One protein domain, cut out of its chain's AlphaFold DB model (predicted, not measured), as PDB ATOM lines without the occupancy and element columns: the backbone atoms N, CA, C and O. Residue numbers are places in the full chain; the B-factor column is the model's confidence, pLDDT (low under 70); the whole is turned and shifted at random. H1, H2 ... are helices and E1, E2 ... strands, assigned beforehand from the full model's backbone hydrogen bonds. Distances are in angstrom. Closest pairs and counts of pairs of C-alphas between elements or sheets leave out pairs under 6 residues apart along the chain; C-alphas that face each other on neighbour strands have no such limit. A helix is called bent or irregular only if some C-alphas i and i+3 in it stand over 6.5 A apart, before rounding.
ATOM      1  N   ARG A  58     -26.589  -7.711   8.291       92.50
ATOM      2  CA  ARG A  58     -25.784  -6.836   7.430       92.50
ATOM      3  C   ARG A  58     -26.654  -5.770   6.775       92.50
ATOM      4  O   ARG A  58     -26.232  -4.616   6.775       92.50
ATOM      5  N   ASP A  59     -27.854  -6.113   6.316       92.12
ATOM      6  CA  ASP A  59     -28.806  -5.153   5.747       92.12
ATOM      7  C   ASP A  59     -29.285  -4.164   6.807       92.12
ATOM      8  O   ASP A  59     -29.256  -2.955   6.589       92.12
ATOM      9  N   ALA A  60     -29.588  -4.652   8.014       91.31
ATOM     10  CA  ALA A  60     -29.943  -3.792   9.143       91.31
ATOM     11  C   ALA A  60     -28.824  -2.792   9.485       91.31
ATOM     12  O   ALA A  60     -29.074  -1.621   9.776       91.31
ATOM     13  N   ARG A  61     -27.564  -3.240   9.418       94.88
ATOM     14  CA  ARG A  61     -26.395  -2.375   9.619       94.88
ATOM     15  C   ARG A  61     -26.257  -1.340   8.502       94.88
ATOM     16  O   ARG A  61     -25.918  -0.200   8.807       94.88
ATOM     17  N   ILE A  62     -26.481  -1.724   7.245       93.94
ATOM     18  CA  ILE A  62     -26.432  -0.812   6.092       93.94
ATOM     19  C   ILE A  62     -27.507   0.275   6.245       93.94
ATOM     20  O   ILE A  62     -27.187   1.460   6.179       93.94
ATOM     21  N   ALA A  63     -28.745  -0.105   6.569       92.69
ATOM     22  CA  ALA A  63     -29.834   0.834   6.841       92.69
ATOM     23  C   ALA A  63     -29.515   1.781   8.009       92.69
ATOM     24  O   ALA A  63     -29.707   2.994   7.916       92.69
ATOM     25  N   LEU A  64     -28.941   1.257   9.101       95.12
ATOM     26  CA  LEU A  64     -28.541   2.075  10.249       95.12
ATOM     27  C   LEU A  64     -27.445   3.081   9.884       95.12
ATOM     28  O   LEU A  64     -27.471   4.227  10.319       95.12
ATOM     29  N   ARG A  65     -26.457   2.668   9.088       95.75
ATOM     30  CA  ARG A  65     -25.389   3.569   8.639       95.75
ATOM     31  C   ARG A  65     -25.933   4.633   7.695       95.75
ATOM     32  O   ARG A  65     -25.531   5.787   7.817       95.75
ATOM     33  N   SER A  66     -26.871   4.269   6.826       93.75
ATOM     34  CA  SER A  66     -27.503   5.214   5.911       93.75
ATOM     35  C   SER A  66     -28.383   6.240   6.622       93.75
ATOM     36  O   SER A  66     -28.195   7.433   6.406       93.75
ATOM     37  N   SER A  67     -29.225   5.817   7.569       93.31
ATOM     38  CA  SER A  67     -30.043   6.735   8.386       93.31
ATOM     39  C   SER A  67     -29.225   7.718   9.235       93.31
ATOM     40  O   SER A  67     -29.713   8.780   9.616       93.31
ATOM     41  N   LEU A  68     -27.962   7.390   9.520       93.50
ATOM     42  CA  LEU A  68     -27.012   8.255  10.224       93.50
ATOM     43  C   LEU A  68     -26.098   9.057   9.280       93.50
ATOM     44  O   LEU A  68     -25.153   9.690   9.751       93.50
ATOM     45  N   ASN A  69     -26.348   9.034   7.965       92.19
ATOM     46  CA  ASN A  69     -25.514   9.660   6.929       92.19
ATOM     47  C   ASN A  69     -24.042   9.195   6.948       92.19
ATOM     48  O   ASN A  69     -23.129   9.944   6.605       92.19
ATOM     49  N   LEU A  70     -23.792   7.956   7.380       93.19
ATOM     50  CA  LEU A  70     -22.464   7.329   7.405       93.19
ATOM     51  C   LEU A  70     -22.186   6.479   6.156       93.19
ATOM     52  O   LEU A  70     -21.063   5.998   5.984       93.19
ATOM     53  N   GLU A  71     -23.210   6.238   5.335       92.38
ATOM     54  CA  GLU A  71     -23.165   5.426   4.117       92.38
ATOM     55  C   GLU A  71     -24.293   5.854   3.163       92.38
ATOM     56  O   GLU A  71     -25.449   5.934   3.569       92.38
ATOM     57  N   GLU A  72     -23.975   6.148   1.902       90.44
ATOM     58  CA  GLU A  72     -24.993   6.459   0.891       90.44
ATOM     59  C   GLU A  72     -25.536   5.170   0.263       90.44
ATOM     60  O   GLU A  72     -24.774   4.264  -0.080       90.44
ATOM     61  N   LEU A  73     -26.858   5.099   0.103       87.56
ATOM     62  CA  LEU A  73     -27.530   4.011  -0.603       87.56
ATOM     63  C   LEU A  73     -27.724   4.372  -2.073       87.56
ATOM     64  O   LEU A  73     -28.072   5.503  -2.396       87.56
ATOM     65  N   GLU A  74     -27.577   3.391  -2.965       85.12
ATOM     66  CA  GLU A  74     -28.032   3.557  -4.348       85.12
ATOM     67  C   GLU A  74     -29.556   3.758  -4.387       85.12
ATOM     68  O   GLU A  74     -30.282   3.123  -3.619       85.12
ATOM     69  N   ASP A  75     -30.060   4.550  -5.339       79.81
ATOM     70  CA  ASP A  75     -31.488   4.894  -5.477       79.81
ATOM     71  C   ASP A  75     -32.430   3.679  -5.421       79.81
ATOM     72  O   ASP A  75     -33.519   3.732  -4.846       79.81
ATOM     73  N   LYS A  76     -32.001   2.545  -5.992       77.62
ATOM     74  CA  LYS A  76     -32.777   1.295  -6.003       77.62
ATOM     75  C   LYS A  76     -32.928   0.662  -4.611       77.62
ATOM     76  O   LYS A  76     -33.886  -0.069  -4.376       77.62
ATOM     77  N   PHE A  77     -31.994   0.934  -3.700       84.06
ATOM     78  CA  PHE A  77     -31.998   0.440  -2.326       84.06
ATOM     79  C   PHE A  77     -32.662   1.411  -1.352       84.06
ATOM     80  O   PHE A  77     -33.152   0.955  -0.326       84.06
ATOM     81  N   VAL A  78     -32.775   2.704  -1.676       82.75
ATOM     82  CA  VAL A  78     -33.472   3.694  -0.829       82.75
ATOM     83  C   VAL A  78     -34.916   3.261  -0.548       82.75
ATOM     84  O   VAL A  78     -35.327   3.185   0.605       82.75
ATOM     85  N   LYS A  79     -35.655   2.845  -1.584       77.75
ATOM     86  CA  LYS A  79     -37.030   2.324  -1.432       77.75
ATOM     87  C   LYS A  79     -37.115   0.996  -0.676       77.75
ATOM     88  O   LYS A  79     -38.166   0.649  -0.138       77.75
ATOM     89  N   ARG A  80     -36.042   0.201  -0.693       79.56
ATOM     90  CA  ARG A  80     -35.965  -1.059   0.062       79.56
ATOM     91  C   ARG A  80     -35.625  -0.803   1.527       79.56
ATOM     92  O   ARG A  80     -36.069  -1.581   2.364       79.56
ATOM     93  N   ALA A  81     -34.874   0.262   1.806       85.44
ATOM     94  CA  ALA A  81     -34.479   0.669   3.144       85.44
ATOM     95  C   ALA A  81     -35.635   1.309   3.917       85.44
ATOM     96  O   ALA A  81     -35.771   0.987   5.082       85.44
ATOM     97  N   ASP A  82     -36.495   2.105   3.276       81.75
ATOM     98  CA  ASP A  82     -37.748   2.627   3.858       81.75
ATOM     99  C   ASP A  82     -38.785   1.498   4.013       81.75
ATOM    100  O   ASP A  82     -39.669   1.325   3.175       81.75
ATOM    101  N   VAL A  83     -38.630   0.614   4.999       74.19
ATOM    102  CA  VAL A  83     -39.457  -0.601   5.136       74.19
ATOM    103  C   VAL A  83     -40.857  -0.334   5.668       74.19
ATOM    104  O   VAL A  83     -41.748  -1.133   5.386       74.19
ATOM    105  N   ASN A  84     -41.057   0.761   6.397       66.88
ATOM    106  CA  ASN A  84     -42.365   1.151   6.922       66.88
ATOM    107  C   ASN A  84     -43.179   2.020   5.933       66.88
ATOM    108  O   ASN A  84     -44.358   2.274   6.192       66.88
ATOM    109  N   ASN A  85     -42.573   2.415   4.804       69.75
ATOM    110  CA  ASN A  85     -43.155   3.238   3.747       69.75
ATOM    111  C   ASN A  85     -43.614   4.622   4.247       69.75
ATOM    112  O   ASN A  85     -44.650   5.132   3.809       69.75
ATOM    113  N   ASP A  86     -42.866   5.211   5.184       73.50
ATOM    114  CA  ASP A  86     -43.084   6.571   5.687       73.50
ATOM    115  C   ASP A  86     -42.427   7.644   4.798       73.50
ATOM    116  O   ASP A  86     -42.669   8.839   4.984       73.50
ATOM    117  N   GLY A  87     -41.683   7.223   3.770       80.50
ATOM    118  CA  GLY A  87     -40.988   8.096   2.830       80.50
ATOM    119  C   GLY A  87     -39.610   8.541   3.317       80.50
ATOM    120  O   GLY A  87     -38.923   9.275   2.599       80.50
ATOM    121  N   GLU A  88     -39.189   8.104   4.502       83.50
ATOM    122  CA  GLU A  88     -37.888   8.371   5.090       83.50
ATOM    123  C   GLU A  88     -37.096   7.064   5.262       83.50
ATOM    124  O   GLU A  88     -37.635   5.970   5.352       83.50
ATOM    125  N   ASN A  89     -35.766   7.159   5.277       85.12
ATOM    126  CA  ASN A  89     -34.902   6.047   5.678       85.12
ATOM    127  C   ASN A  89     -34.245   6.424   7.001       85.12
ATOM    128  O   ASN A  89     -33.232   7.133   7.025       85.12
ATOM    129  N   ASN A  90     -34.850   5.999   8.105       89.69
ATOM    130  CA  ASN A  90     -34.469   6.434   9.440       89.69
ATOM    131  C   ASN A  90     -34.131   5.241  10.364       89.69
ATOM    132  O   ASN A  90     -34.028   4.079   9.962       89.69
ATOM    133  N   ILE A  91     -33.867   5.528  11.642       89.62
ATOM    134  CA  ILE A  91     -33.484   4.495  12.622       89.62
ATOM    135  C   ILE A  91     -34.629   3.488  12.857       89.62
ATOM    136  O   ILE A  91     -34.370   2.340  13.234       89.62
ATOM    137  N   VAL A  92     -35.887   3.891  12.644       80.88
ATOM    138  CA  VAL A  92     -37.052   3.002  12.756       80.88
ATOM    139  C   VAL A  92     -36.962   1.903  11.707       80.88
ATOM    140  O   VAL A  92     -37.117   0.732  12.060       80.88
ATOM    141  N   ASP A  93     -36.606   2.251  10.473       83.69
ATOM    142  CA  ASP A  93     -36.433   1.295   9.384       83.69
ATOM    143  C   ASP A  93     -35.287   0.331   9.639       83.69
ATOM    144  O   ASP A  93     -35.463  -0.883   9.580       83.69
ATOM    145  N   ALA A  94     -34.127   0.845  10.049       88.38
ATOM    146  CA  ALA A  94     -32.987   0.003  10.397       88.38
ATOM    147  C   ALA A  94     -33.330  -1.018  11.498       88.38
ATOM    148  O   ALA A  94     -32.901  -2.176  11.458       88.38
ATOM    149  N   ARG A  95     -34.143  -0.605  12.478       85.56
ATOM    150  CA  ARG A  95     -34.634  -1.481  13.546       85.56
ATOM    151  C   ARG A  95     -35.633  -2.518  13.031       85.56
ATOM    152  O   ARG A  95     -35.605  -3.646  13.516       85.56
ATOM    153  N   LEU A  96     -36.506  -2.158  12.098       72.50
ATOM    154  CA  LEU A  96     -37.445  -3.087  11.464       72.50
ATOM    155  C   LEU A  96     -36.693  -4.127  10.625       72.50
ATOM    156  O   LEU A  96     -36.915  -5.320  10.798       72.50
ATOM    157  N   ILE A  97     -35.706  -3.710   9.831       81.06
ATOM    158  CA  ILE A  97     -34.843  -4.623   9.065       81.06
ATOM    159  C   ILE A  97     -34.103  -5.589   9.997       81.06
ATOM    160  O   ILE A  97     -34.005  -6.778   9.703       81.06
ATOM    161  N   LEU A  98     -33.649  -5.121  11.165       82.62
ATOM    162  CA  LEU A  98     -33.062  -5.996  12.183       82.62
ATOM    163  C   LEU A  98     -34.062  -7.040  12.699       82.62
ATOM    164  O   LEU A  98     -33.696  -8.196  12.896       82.62
ATOM    165  N   ARG A  99     -35.321  -6.656  12.919       74.31
ATOM    166  CA  ARG A  99     -36.367  -7.590  13.360       74.31
ATOM    167  C   ARG A  99     -36.700  -8.620  12.284       74.31
ATOM    168  O   ARG A  99     -36.871  -9.792  12.633       74.31
ATOM    169  N   ILE A 100     -36.694  -8.213  11.012       70.88
ATOM    170  CA  ILE A 100     -36.836  -9.110   9.855       70.88
ATOM    171  C   ILE A 100     -35.669 -10.094   9.792       70.88
ATOM    172  O   ILE A 100     -35.878 -11.304   9.740       70.88
ATOM    173  N   ALA A 101     -34.436  -9.593   9.894       78.75
ATOM    174  CA  ALA A 101     -33.221 -10.403   9.910       78.75
ATOM    175  C   ALA A 101     -33.210 -11.458  11.028       78.75
ATOM    176  O   ALA A 101     -32.668 -12.550  10.865       78.75
ATOM    177  N   LEU A 102     -33.817 -11.138  12.172       76.38
ATOM    178  CA  LEU A 102     -33.952 -12.039  13.317       76.38
ATOM    179  C   LEU A 102     -35.184 -12.953  13.229       76.38
ATOM    180  O   LEU A 102     -35.443 -13.701  14.169       76.38
ATOM    181  N   SER A 103     -35.938 -12.911  12.122       67.06
ATOM    182  CA  SER A 103     -37.197 -13.651  11.933       67.06
ATOM    183  C   SER A 103     -38.241 -13.368  13.021       67.06
ATOM    184  O   SER A 103     -39.088 -14.205  13.316       67.06
ATOM    185  N   THR A 104     -38.167 -12.185  13.634       58.12
ATOM    186  CA  THR A 104     -39.134 -11.718  14.641       58.12
ATOM    187  C   THR A 104     -40.262 -10.889  14.033       58.12
ATOM    188  O   THR A 104     -41.230 -10.589  14.720       58.12
ATOM    189  N   GLU A 105     -40.134 -10.525  12.756       58.69
ATOM    190  CA  GLU A 105     -41.094  -9.725  11.996       58.69
ATOM    191  C   GLU A 105     -40.975 -10.115  10.515       58.69
ATOM    192  O   GLU A 105     -39.878 -10.404  10.038       58.69
ATOM    193  N   LYS A 106     -42.085 -10.169   9.777       58.00
ATOM    194  CA  LYS A 106     -42.069 -10.314   8.315       58.00
ATOM    195  C   LYS A 106     -42.719  -9.076   7.725       58.00
ATOM    196  O   LYS A 106     -43.806  -8.707   8.143       58.00
ATOM    197  N   VAL A 107     -42.067  -8.475   6.739       54.34
ATOM    198  CA  VAL A 107     -42.637  -7.387   5.941       54.34
ATOM    199  C   VAL A 107     -42.821  -7.934   4.534       54.34
ATOM    200  O   VAL A 107     -41.963  -8.657   4.042       54.34
ATOM    201  N   PHE A 108     -43.939  -7.626   3.897       56.22
ATOM    202  CA  PHE A 108     -44.173  -7.859   2.469       56.22
ATOM    203  C   PHE A 108     -44.331  -6.487   1.830       56.22
ATOM    204  O   PHE A 108     -44.650  -5.570   2.558       56.22
ATOM    205  N   LYS A 109     -44.082  -6.291   0.533       52.44
ATOM    206  CA  LYS A 109     -44.352  -5.022  -0.174       52.44
ATOM    207  C   LYS A 109     -45.045  -5.331  -1.494       52.44
ATOM    208  O   LYS A 109     -44.634  -6.261  -2.183       52.44
ATOM    209  N   SER A 110     -46.083  -4.573  -1.839       50.78
ATOM    210  CA  SER A 110     -46.654  -4.592  -3.190       50.78
ATOM    211  C   SER A 110     -45.806  -3.757  -4.155       50.78
ATOM    212  O   SER A 110     -45.016  -2.916  -3.723       50.78
ATOM    213  N   GLU A 111     -45.995  -3.937  -5.468       44.72
ATOM    214  CA  GLU A 111     -45.341  -3.115  -6.505       44.72
ATOM    215  C   GLU A 111     -45.642  -1.611  -6.366       44.72
ATOM    216  O   GLU A 111     -44.840  -0.772  -6.781       44.72
ATOM    217  N   THR A 112     -46.784  -1.258  -5.767       46.22
ATOM    218  CA  THR A 112     -47.216   0.129  -5.541       46.22
ATOM    219  C   THR A 112     -46.791   0.684  -4.180       46.22
ATOM    220  O   THR A 112     -46.980   1.872  -3.932       46.22
ATOM    221  N   GLY A 113     -46.196  -0.138  -3.306       49.81
ATOM    222  CA  GLY A 113     -45.786   0.248  -1.951       49.81
ATOM    223  C   GLY A 113     -46.913   0.230  -0.909       49.81
ATOM    224  O   GLY A 113     -46.651   0.452   0.268       49.81
ATOM    225  N   GLU A 114     -48.153  -0.078  -1.299       45.69
ATOM    226  CA  GLU A 114     -49.287  -0.179  -0.376       45.69
ATOM    227  C   GLU A 114     -49.410  -1.593   0.207       45.69
ATOM    228  O   GLU A 114     -49.431  -2.580  -0.530       45.69
ATOM    229  N   LEU A 115     -49.509  -1.698   1.532       52.28
ATOM    230  CA  LEU A 115     -49.683  -2.964   2.247       52.28
ATOM    231  C   LEU A 115     -50.833  -2.859   3.222       52.28
ATOM    232  O   LEU A 115     -50.696  -2.220   4.265       52.28
ATOM    233  N   LYS A 116     -51.950  -3.495   2.873       53.62
ATOM    234  CA  LYS A 116     -53.095  -3.686   3.760       53.62
ATOM    235  C   LYS A 116     -53.799  -4.990   3.395       53.62
ATOM    236  O   LYS A 116     -54.129  -5.193   2.227       53.62
ATOM    237  N   GLY A 117     -54.062  -5.838   4.388       62.84
ATOM    238  CA  GLY A 117     -54.989  -6.965   4.266       62.84
ATOM    239  C   GLY A 117     -54.353  -8.354   4.224       62.84
ATOM    240  O   GLY A 117     -53.221  -8.567   4.666       62.84
ATOM    241  N   LEU A 118     -55.139  -9.316   3.727       65.81
ATOM    242  CA  LEU A 118     -54.804 -10.737   3.726       65.81
ATOM    243  C   LEU A 118     -53.911 -11.121   2.541       65.81
ATOM    244  O   LEU A 118     -54.268 -10.895   1.386       65.81
ATOM    245  N   MET A 119     -52.783 -11.775   2.817       66.62
ATOM    246  CA  MET A 119     -51.867 -12.303   1.797       66.62
ATOM    247  C   MET A 119     -51.741 -13.821   1.879       66.62
ATOM    248  O   MET A 119     -51.859 -14.400   2.955       66.62
ATOM    249  N   LEU A 120     -51.474 -14.462   0.739       64.38
ATOM    250  CA  LEU A 120     -51.229 -15.900   0.609       64.38
ATOM    251  C   LEU A 120     -49.803 -16.123   0.100       64.38
ATOM    252  O   LEU A 120     -49.423 -15.512  -0.898       64.38
ATOM    253  N   ASP A 121     -49.027 -16.983   0.764       63.47
ATOM    254  CA  ASP A 121     -47.741 -17.447   0.228       63.47
ATOM    255  C   ASP A 121     -47.903 -18.674  -0.692       63.47
ATOM    256  O   ASP A 121     -48.981 -19.270  -0.782       63.47
ATOM    257  N   ASP A 122     -46.823 -19.051  -1.383       53.69
ATOM    258  CA  ASP A 122     -46.792 -20.184  -2.327       53.69
ATOM    259  C   ASP A 122     -47.109 -21.538  -1.663       53.69
ATOM    260  O   ASP A 122     -47.558 -22.473  -2.332       53.69
ATOM    261  N   ASP A 123     -46.922 -21.636  -0.343       62.00
ATOM    262  CA  ASP A 123     -47.234 -22.815   0.469       62.00
ATOM    263  C   ASP A 123     -48.693 -22.801   0.984       62.00
ATOM    264  O   ASP A 123     -49.141 -23.723   1.676       62.00
ATOM    265  N   GLY A 124     -49.464 -21.765   0.638       65.50
ATOM    266  CA  GLY A 124     -50.866 -21.593   1.010       65.50
ATOM    267  C   GLY A 124     -51.083 -21.133   2.453       65.50
ATOM    268  O   GLY A 124     -52.182 -21.314   2.986       65.50
ATOM    269  N   ASN A 125     -50.070 -20.575   3.123       72.25
ATOM    270  CA  ASN A 125     -50.263 -19.895   4.403       72.25
ATOM    271  C   ASN A 125     -50.878 -18.515   4.168       72.25
ATOM    272  O   ASN A 125     -50.483 -17.800   3.248       72.25
ATOM    273  N   LYS A 126     -51.816 -18.135   5.038       79.88
ATOM    274  CA  LYS A 126     -52.414 -16.800   5.051       79.88
ATOM    275  C   LYS A 126     -51.714 -15.911   6.071       79.88
ATOM    276  O   LYS A 126     -51.332 -16.398   7.136       79.88
ATOM    277  N   TYR A 127     -51.611 -14.624   5.768       77.12
ATOM    278  CA  TYR A 127     -51.040 -13.609   6.648       77.12
ATOM    279  C   TYR A 127     -51.928 -12.369   6.704       77.12
ATOM    280  O   TYR A 127     -52.603 -12.082   5.718       77.12
ATOM    281  N   ASN A 128     -51.898 -11.632   7.815       74.62
ATOM    282  CA  ASN A 128     -52.537 -10.321   7.951       74.62
ATOM    283  C   ASN A 128     -51.486  -9.220   8.141       74.62
ATOM    284  O   ASN A 128     -50.624  -9.332   9.014       74.62
ATOM    285  N   PHE A 129     -51.591  -8.149   7.350       69.81
ATOM    286  CA  PHE A 129     -50.724  -6.975   7.447       69.81
ATOM    287  C   PHE A 129     -51.535  -5.699   7.637       69.81
ATOM    288  O   PHE A 129     -52.485  -5.419   6.899       69.81
ATOM    289  N   HIS A 130     -51.107  -4.905   8.615       62.75
ATOM    290  CA  HIS A 130     -51.663  -3.592   8.912       62.75
ATOM    291  C   HIS A 130     -50.940  -2.500   8.121       62.75
ATOM    292  O   HIS A 130     -49.879  -2.734   7.537       62.75
ATOM    293  N   ASP A 131     -51.500  -1.289   8.153       57.97
ATOM    294  CA  ASP A 131     -50.910  -0.079   7.581       57.97
ATOM    295  C   ASP A 131     -49.407   0.026   7.887       57.97
ATOM    296  O   ASP A 131     -48.982  -0.007   9.046       57.97
ATOM    297  N   GLY A 132     -48.602   0.148   6.828       53.84
ATOM    298  CA  GLY A 132     -47.140   0.199   6.925       53.84
ATOM    299  C   GLY A 132     -46.458  -1.172   7.014       53.84
ATOM    300  O   GLY A 132     -45.299  -1.239   7.415       53.84
ATOM    301  N   GLY A 133     -47.155  -2.266   6.679       56.59
ATOM    302  CA  GLY A 133     -46.567  -3.607   6.565       56.59
ATOM    303  C   GLY A 133     -46.271  -4.299   7.896       56.59
ATOM    304  O   GLY A 133     -45.493  -5.251   7.921       56.59
ATOM    305  N   ARG A 134     -46.862  -3.819   8.996       59.41
ATOM    306  CA  ARG A 134     -46.637  -4.344  10.353       59.41
ATOM    307  C   ARG A 134     -47.573  -5.501  10.682       59.41
ATOM    308  O   ARG A 134     -48.700  -5.566  10.185       59.41
ATOM    309  N   THR A 135     -47.119  -6.369  11.580       64.69
ATOM    310  CA  THR A 135     -47.862  -7.526  12.089       64.69
ATOM    311  C   THR A 135     -48.152  -7.367  13.582       64.69
ATOM    312  O   THR A 135     -47.315  -6.879  14.345       64.69
ATOM    313  N   TYR A 136     -49.335  -7.800  14.017       65.38
ATOM    314  CA  TYR A 136     -49.724  -7.839  15.427       65.38
ATOM    315  C   TYR A 136     -50.275  -9.219  15.786       65.38
ATOM    316  O   TYR A 136     -50.826  -9.929  14.941       65.38
ATOM    317  N   SER A 137     -50.105  -9.605  17.054       77.81
ATOM    318  CA  SER A 137     -50.738 -10.801  17.604       77.81
ATOM    319  C   SER A 137     -52.134 -10.458  18.123       77.81
ATOM    320  O   SER A 137     -52.262 -10.008  19.265       77.81
ATOM    321  N   GLU A 138     -53.165 -10.622  17.300       83.31
ATOM    322  CA  GLU A 138     -54.523 -10.213  17.661       83.31
ATOM    323  C   GLU A 138     -55.625 -10.932  16.878       83.31
ATOM    324  O   GLU A 138     -55.397 -11.530  15.822       83.31
ATOM    325  N   TYR A 139     -56.838 -10.842  17.423       84.62
ATOM    326  CA  TYR A 139     -58.071 -11.180  16.725       84.62
ATOM    327  C   TYR A 139     -58.496 -10.015  15.832       84.62
ATOM    328  O   TYR A 139     -58.477  -8.867  16.272       84.62
ATOM    329  N   PHE A 140     -58.940 -10.304  14.613       81.56
ATOM    330  CA  PHE A 140     -59.490  -9.292  13.712       81.56
ATOM    331  C   PHE A 140     -60.600  -9.880  12.840       81.56
ATOM    332  O   PHE A 140     -60.656 -11.090  12.605       81.56
ATOM    333  N   TYR A 141     -61.487  -9.010  12.366       76.88
ATOM    334  CA  TYR A 141     -62.587  -9.376  11.482       76.88
ATOM    335  C   TYR A 141     -62.274  -8.982  10.040       76.88
ATOM    336  O   TYR A 141     -61.794  -7.876   9.790       76.88
ATOM    337  N   ASP A 142     -62.607  -9.865   9.102       73.94
ATOM    338  CA  ASP A 142     -62.729  -9.548   7.678       73.94
ATOM    339  C   ASP A 142     -64.143  -9.940   7.222       73.94
ATOM    340  O   ASP A 142     -64.528 -11.112   7.217       73.94
ATOM    341  N   GLY A 143     -64.973  -8.932   6.950       77.62
ATOM    342  CA  GLY A 143     -66.417  -9.116   6.818       77.62
ATOM    343  C   GLY A 143     -67.042  -9.668   8.108       77.62
ATOM    344  O   GLY A 143     -66.974  -9.034   9.157       77.62
ATOM    345  N   PHE A 144     -67.673 -10.842   8.014       76.38
ATOM    346  CA  PHE A 144     -68.284 -11.546   9.156       76.38
ATOM    347  C   PHE A 144     -67.394 -12.653   9.730       76.38
ATOM    348  O   PHE A 144     -67.757 -13.283  10.724       76.38
ATOM    349  N   ASP A 145     -66.251 -12.916   9.100       84.12
ATOM    350  CA  ASP A 145     -65.353 -13.987   9.495       84.12
ATOM    351  C   ASP A 145     -64.309 -13.455  10.486       84.12
ATOM    352  O   ASP A 145     -63.700 -12.403  10.280       84.12
ATOM    353  N   LEU A 146     -64.109 -14.192  11.580       85.38
ATOM    354  CA  LEU A 146     -63.111 -13.886  12.602       85.38
ATOM    355  C   LEU A 146     -61.818 -14.664  12.329       85.38
ATOM    356  O   LEU A 146     -61.847 -15.873  12.088       85.38
ATOM    357  N   TYR A 147     -60.687 -13.975  12.438       87.69
ATOM    358  CA  TYR A 147     -59.339 -14.503  12.253       87.69
ATOM    359  C   TYR A 147     -58.467 -14.193  13.476       87.69
ATOM    360  O   TYR A 147     -58.779 -13.305  14.269       87.69
ATOM    361  N   TYR A 148     -57.355 -14.914  13.618       86.94
ATOM    362  CA  TYR A 148     -56.293 -14.580  14.566       86.94
ATOM    363  C   TYR A 148     -54.951 -14.557  13.841       86.94
ATOM    364  O   TYR A 148     -54.592 -15.537  13.185       86.94
ATOM    365  N   SER A 149     -54.218 -13.453  13.971       86.50
ATOM    366  CA  SER A 149     -52.851 -13.296  13.473       86.50
ATOM    367  C   SER A 149     -51.859 -13.508  14.613       86.50
ATOM    368  O   SER A 149     -52.082 -13.028  15.721       86.50
ATOM    369  N   PHE A 150     -50.751 -14.205  14.364       81.81
ATOM    370  CA  PHE A 150     -49.599 -14.222  15.268       81.81
ATOM    371  C   PHE A 150     -48.706 -13.001  15.039       81.81
ATOM    372  O   PHE A 150     -48.866 -12.251  14.078       81.81
ATOM    373  N   LEU A 151     -47.726 -12.811  15.924       74.00
ATOM    374  CA  LEU A 151     -46.779 -11.699  15.829       74.00
ATOM    375  C   LEU A 151     -45.964 -11.722  14.525       74.00
ATOM    376  O   LEU A 151     -45.549 -10.673  14.055       74.00
ATOM    377  N   ASP A 152     -45.767 -12.893  13.917       69.44
ATOM    378  CA  ASP A 152     -45.111 -13.048  12.613       69.44
ATOM    379  C   ASP A 152     -46.052 -12.792  11.413       69.44
ATOM    380  O   ASP A 152     -45.663 -12.998  10.261       69.44
ATOM    381  N   GLY A 153     -47.291 -12.369  11.683       73.81
ATOM    382  CA  GLY A 153     -48.344 -12.095  10.708       73.81
ATOM    383  C   GLY A 153     -49.106 -13.328  10.246       73.81
ATOM    384  O   GLY A 153     -50.105 -13.180   9.547       73.81
ATOM    385  N   LYS A 154     -48.654 -14.544  10.580       82.88
ATOM    386  CA  LYS A 154     -49.285 -15.776  10.101       82.88
ATOM    387  C   LYS A 154     -50.659 -15.933  10.743       82.88
ATOM    388  O   LYS A 154     -50.813 -15.717  11.942       82.88
ATOM    389  N   LEU A 155     -51.654 -16.352   9.968       88.12
ATOM    390  CA  LEU A 155     -52.962 -16.673  10.527       88.12
ATOM    391  C   LEU A 155     -52.960 -18.030  11.222       88.12
ATOM    392  O   LEU A 155     -52.301 -18.980  10.783       88.12
ATOM    393  N   ALA A 156     -53.750 -18.137  12.287       89.81
ATOM    394  CA  ALA A 156     -54.058 -19.417  12.895       89.81
ATOM    395  C   ALA A 156     -54.744 -20.347  11.890       89.81
ATOM    396  O   ALA A 156     -55.712 -19.968  11.236       89.81
ATOM    397  N   ARG A 157     -54.208 -21.565  11.761       91.06
ATOM    398  CA  ARG A 157     -54.675 -22.589  10.825       91.06
ATOM    399  C   ARG A 157     -54.473 -23.972  11.424       91.06
ATOM    400  O   ARG A 157     -53.372 -24.270  11.883       91.06
ATOM    401  N   ASN A 158     -55.502 -24.813  11.359       88.69
ATOM    402  CA  ASN A 158     -55.531 -26.162  11.938       88.69
ATOM    403  C   ASN A 158     -55.058 -26.213  13.396       88.69
ATOM    404  O   ASN A 158     -54.310 -27.109  13.790       88.69
ATOM    405  N   GLN A 159     -55.445 -25.212  14.177       87.06
ATOM    406  CA  GLN A 159     -55.027 -25.095  15.563       87.06
ATOM    407  C   GLN A 159     -55.990 -24.233  16.359       87.06
ATOM    408  O   GLN A 159     -56.842 -23.528  15.822       87.06
ATOM    409  N   ASP A 160     -55.774 -24.246  17.658       84.69
ATOM    410  CA  ASP A 160     -56.617 -23.581  18.620       84.69
ATOM    411  C   ASP A 160     -55.985 -22.288  19.123       84.69
ATOM    412  O   ASP A 160     -54.825 -22.279  19.537       84.69
ATOM    413  N   VAL A 161     -56.769 -21.208  19.153       80.12
ATOM    414  CA  VAL A 161     -56.376 -19.957  19.811       80.12
ATOM    415  C   VAL A 161     -57.555 -19.419  20.615       80.12
ATOM    416  O   VAL A 161     -58.564 -18.973  20.064       80.12
ATOM    417  N   GLY A 162     -57.420 -19.449  21.940       74.69
ATOM    418  CA  GLY A 162     -58.475 -19.029  22.859       74.69
ATOM    419  C   GLY A 162     -59.754 -19.858  22.699       74.69
ATOM    420  O   GLY A 162     -59.709 -21.088  22.763       74.69
ATOM    421  N   GLU A 163     -60.890 -19.178  22.500       71.62
ATOM    422  CA  GLU A 163     -62.233 -19.790  22.413       71.62
ATOM    423  C   GLU A 163     -62.524 -20.417  21.049       71.62
ATOM    424  O   GLU A 163     -63.597 -20.981  20.836       71.62
ATOM    425  N   TYR A 164     -61.575 -20.316  20.119       84.00
ATOM    426  CA  TYR A 164     -61.791 -20.666  18.731       84.00
ATOM    427  C   TYR A 164     -60.810 -21.734  18.262       84.00
ATOM    428  O   TYR A 164     -59.615 -21.704  18.576       84.00
ATOM    429  N   SER A 165     -61.337 -22.669  17.483       87.00
ATOM    430  CA  SER A 165     -60.555 -23.534  16.613       87.00
ATOM    431  C   SER A 165     -60.512 -22.889  15.241       87.00
ATOM    432  O   SER A 165     -61.534 -22.454  14.716       87.00
ATOM    433  N   PHE A 166     -59.321 -22.806  14.670       88.75
ATOM    434  CA  PHE A 166     -59.107 -22.266  13.340       88.75
ATOM    435  C   PHE A 166     -58.883 -23.433  12.393       88.75
ATOM    436  O   PHE A 166     -57.923 -24.188  12.558       88.75
ATOM    437  N   GLU A 167     -59.783 -23.600  11.430       86.31
ATOM    438  CA  GLU A 167     -59.728 -24.691  10.456       86.31
ATOM    439  C   GLU A 167     -58.678 -24.404   9.365       86.31
ATOM    440  O   GLU A 167     -57.820 -23.520   9.493       86.31
ATOM    441  N   ASP A 168     -58.692 -25.176   8.281       88.75
ATOM    442  CA  ASP A 168     -57.746 -25.022   7.179       88.75
ATOM    443  C   ASP A 168     -57.941 -23.705   6.408       88.75
ATOM    444  O   ASP A 168     -56.977 -23.178   5.845       88.75
ATOM    445  N   ASP A 169     -59.152 -23.148   6.437       86.12
ATOM    446  CA  ASP A 169     -59.531 -21.851   5.882       86.12
ATOM    447  C   ASP A 169     -59.077 -20.654   6.741       86.12
ATOM    448  O   ASP A 169     -59.201 -19.503   6.296       86.12
ATOM    449  N   CYS A 170     -58.471 -20.931   7.904       88.38
ATOM    450  CA  CYS A 170     -58.034 -19.981   8.930       88.38
ATOM    451  C   CYS A 170     -59.175 -19.213   9.608       88.38
ATOM    452  O   CYS A 170     -58.911 -18.227  10.288       88.38
ATOM    453  N   LYS A 171     -60.435 -19.615   9.415       90.12
ATOM    454  CA  LYS A 171     -61.581 -18.959  10.040       90.12
ATOM    455  C   LYS A 171     -61.822 -19.544  11.419       90.12
ATOM    456  O   LYS A 171     -61.732 -20.755  11.622       90.12
ATOM    457  N   ALA A 172     -62.178 -18.678  12.353       88.06
ATOM    458  CA  ALA A 172     -62.574 -19.085  13.684       88.06
ATOM    459  C   ALA A 172     -63.882 -19.890  13.639       88.06
ATOM    460  O   ALA A 172     -64.885 -19.486  13.040       88.06
ATOM    461  N   ARG A 173     -63.889 -21.019  14.339       85.75
ATOM    462  CA  ARG A 173     -65.079 -21.745  14.779       85.75
ATOM    463  C   ARG A 173     -65.083 -21.721  16.290       85.75
ATOM    464  O   ARG A 173     -64.054 -21.999  16.901       85.75
ATOM    465  N   ALA A 174     -66.213 -21.369  16.895       76.75
ATOM    466  CA  ALA A 174     -66.340 -21.474  18.340       76.75
ATOM    467  C   ALA A 174     -66.070 -22.928  18.738       76.75
ATOM    468  O   ALA A 174     -66.670 -23.851  18.183       76.75
ATOM    469  N   LYS A 175     -65.143 -23.129  19.668       73.75
ATOM    470  CA  LYS A 175     -64.922 -24.447  20.243       73.75
ATOM    471  C   LYS A 175     -66.170 -24.871  20.991       73.75
ATOM    472  O   LYS A 175     -66.673 -24.116  21.820       73.75
TER     473      LYS A 175
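Overview. This is residues 58 to 175 of the 476 residues of the protein "TGc domain-containing protein" of Clostridiales bacterium (UniProt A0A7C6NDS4). The model is a rod of two lobes set end to end: a small helical lobe, in which H1 and H3 lie side by side and run opposite ways with the end of H2 near both, and a longer lobe of small strand pieces. In the strand lobe the hairpin of E1 and E2 comes first, the hairpin of E3 and E4 lies beyond it, and the three short strands E5, E6 and E7 lie at the far end, while residues 102 to 116 lead from the helices to the strands. The printed part has 118 residues, with three named helices followed by seven named strands, in the order H1 H2 H3 E1 E2 E3 E4 E5 E6 E7; the class is mixed, helices and strands, with under half of the residues in named elements. The strands form three separate antiparallel sheets, E1 - E2, E3 - E4 and E5 - E6 - E7. The whole is only just loose, close to compact, with a radius of gyration of the C-alphas of 16.6 A and spans of 55 by 26 by 22 A.

Along the chain. H1 is residues 58 to 67, 14.3 A long, and begins with C-alpha 58 at (-25.784, -6.836, 7.430). H2 is residues 75 to 81, 10.1 A long; it is neither bent nor irregular, but only just: C-alphas 76 and 79 are 6.3 A apart. H3, residues 91 to 101, is 15.1 A long and ends with C-alpha 101 at (-33.221, -10.403, 9.910). E1 is residues 117 to 120 and E2 is residues 126 to 129. E3, residues 138 to 142, is 12.9 A long, and E4, residues 145 to 149, is 13.1 A long. E5 is residues 159 to 161, E6 is residues 164 to 166, and E7 is residues 172 to 174, ending with C-alpha 174 at (-66.340, -21.474, 18.340).

Arrangement. H1 and H3 touch at a shallow tilt of 5 degrees, opposite ways; their closest C-alphas, those of Ala 63 and Ala 94, are 4.8 A apart. H2 and H3 only just touch, with 3 pairs of C-alphas within 8 A, the closest being those of Ala 81 and Asp 93 at 6.6 A; their lines are about perpendicular, at 75 degrees. H1 and H2 are close but not clearly touching, with the C-alphas of Ala 63 and Ala 81 5.9 A apart. In H1 and H3 every O i to N i+4 pair is within hydrogen-bond range; in H2 it is 1 of 3, beside 3 of 4 O i to N i+3 pairs. H1 and H2 are apart from E1 to E7. The hairpin of E1 and E2 is antiparallel at 148 degrees, with N 119 and O 127 2.9 A apart. The closest C-alphas of E2 and E4, those of Asn 128 and Ser 149, are 6.3 A apart. The hairpin of E3 and E4 is antiparallel at 146 degrees, with N 140 and O 147 3.0 A apart. The closest C-alphas of E4 and E7, those of Leu 146 and Ala 172, are 5.3 A apart. E5, E6 and E7 form a meander, each strand the antiparallel neighbour of the one before, with N 166 and O 159 2.8 A apart and N 173 and O 165 2.8 A apart; E5 and E7 are edge strands.

Size, cuts and confidence. The two C-alphas farthest apart, those of Leu 70 and Lys 175, are 54.6 A from each other. The printed part has no cut. The link from H3 to E1, residues 102 to 116, is long. The mean pLDDT of the printed part is 76.9, and it is under 70 in residues 84 to 85, 103 to 124, 129 to 136 and residue 152.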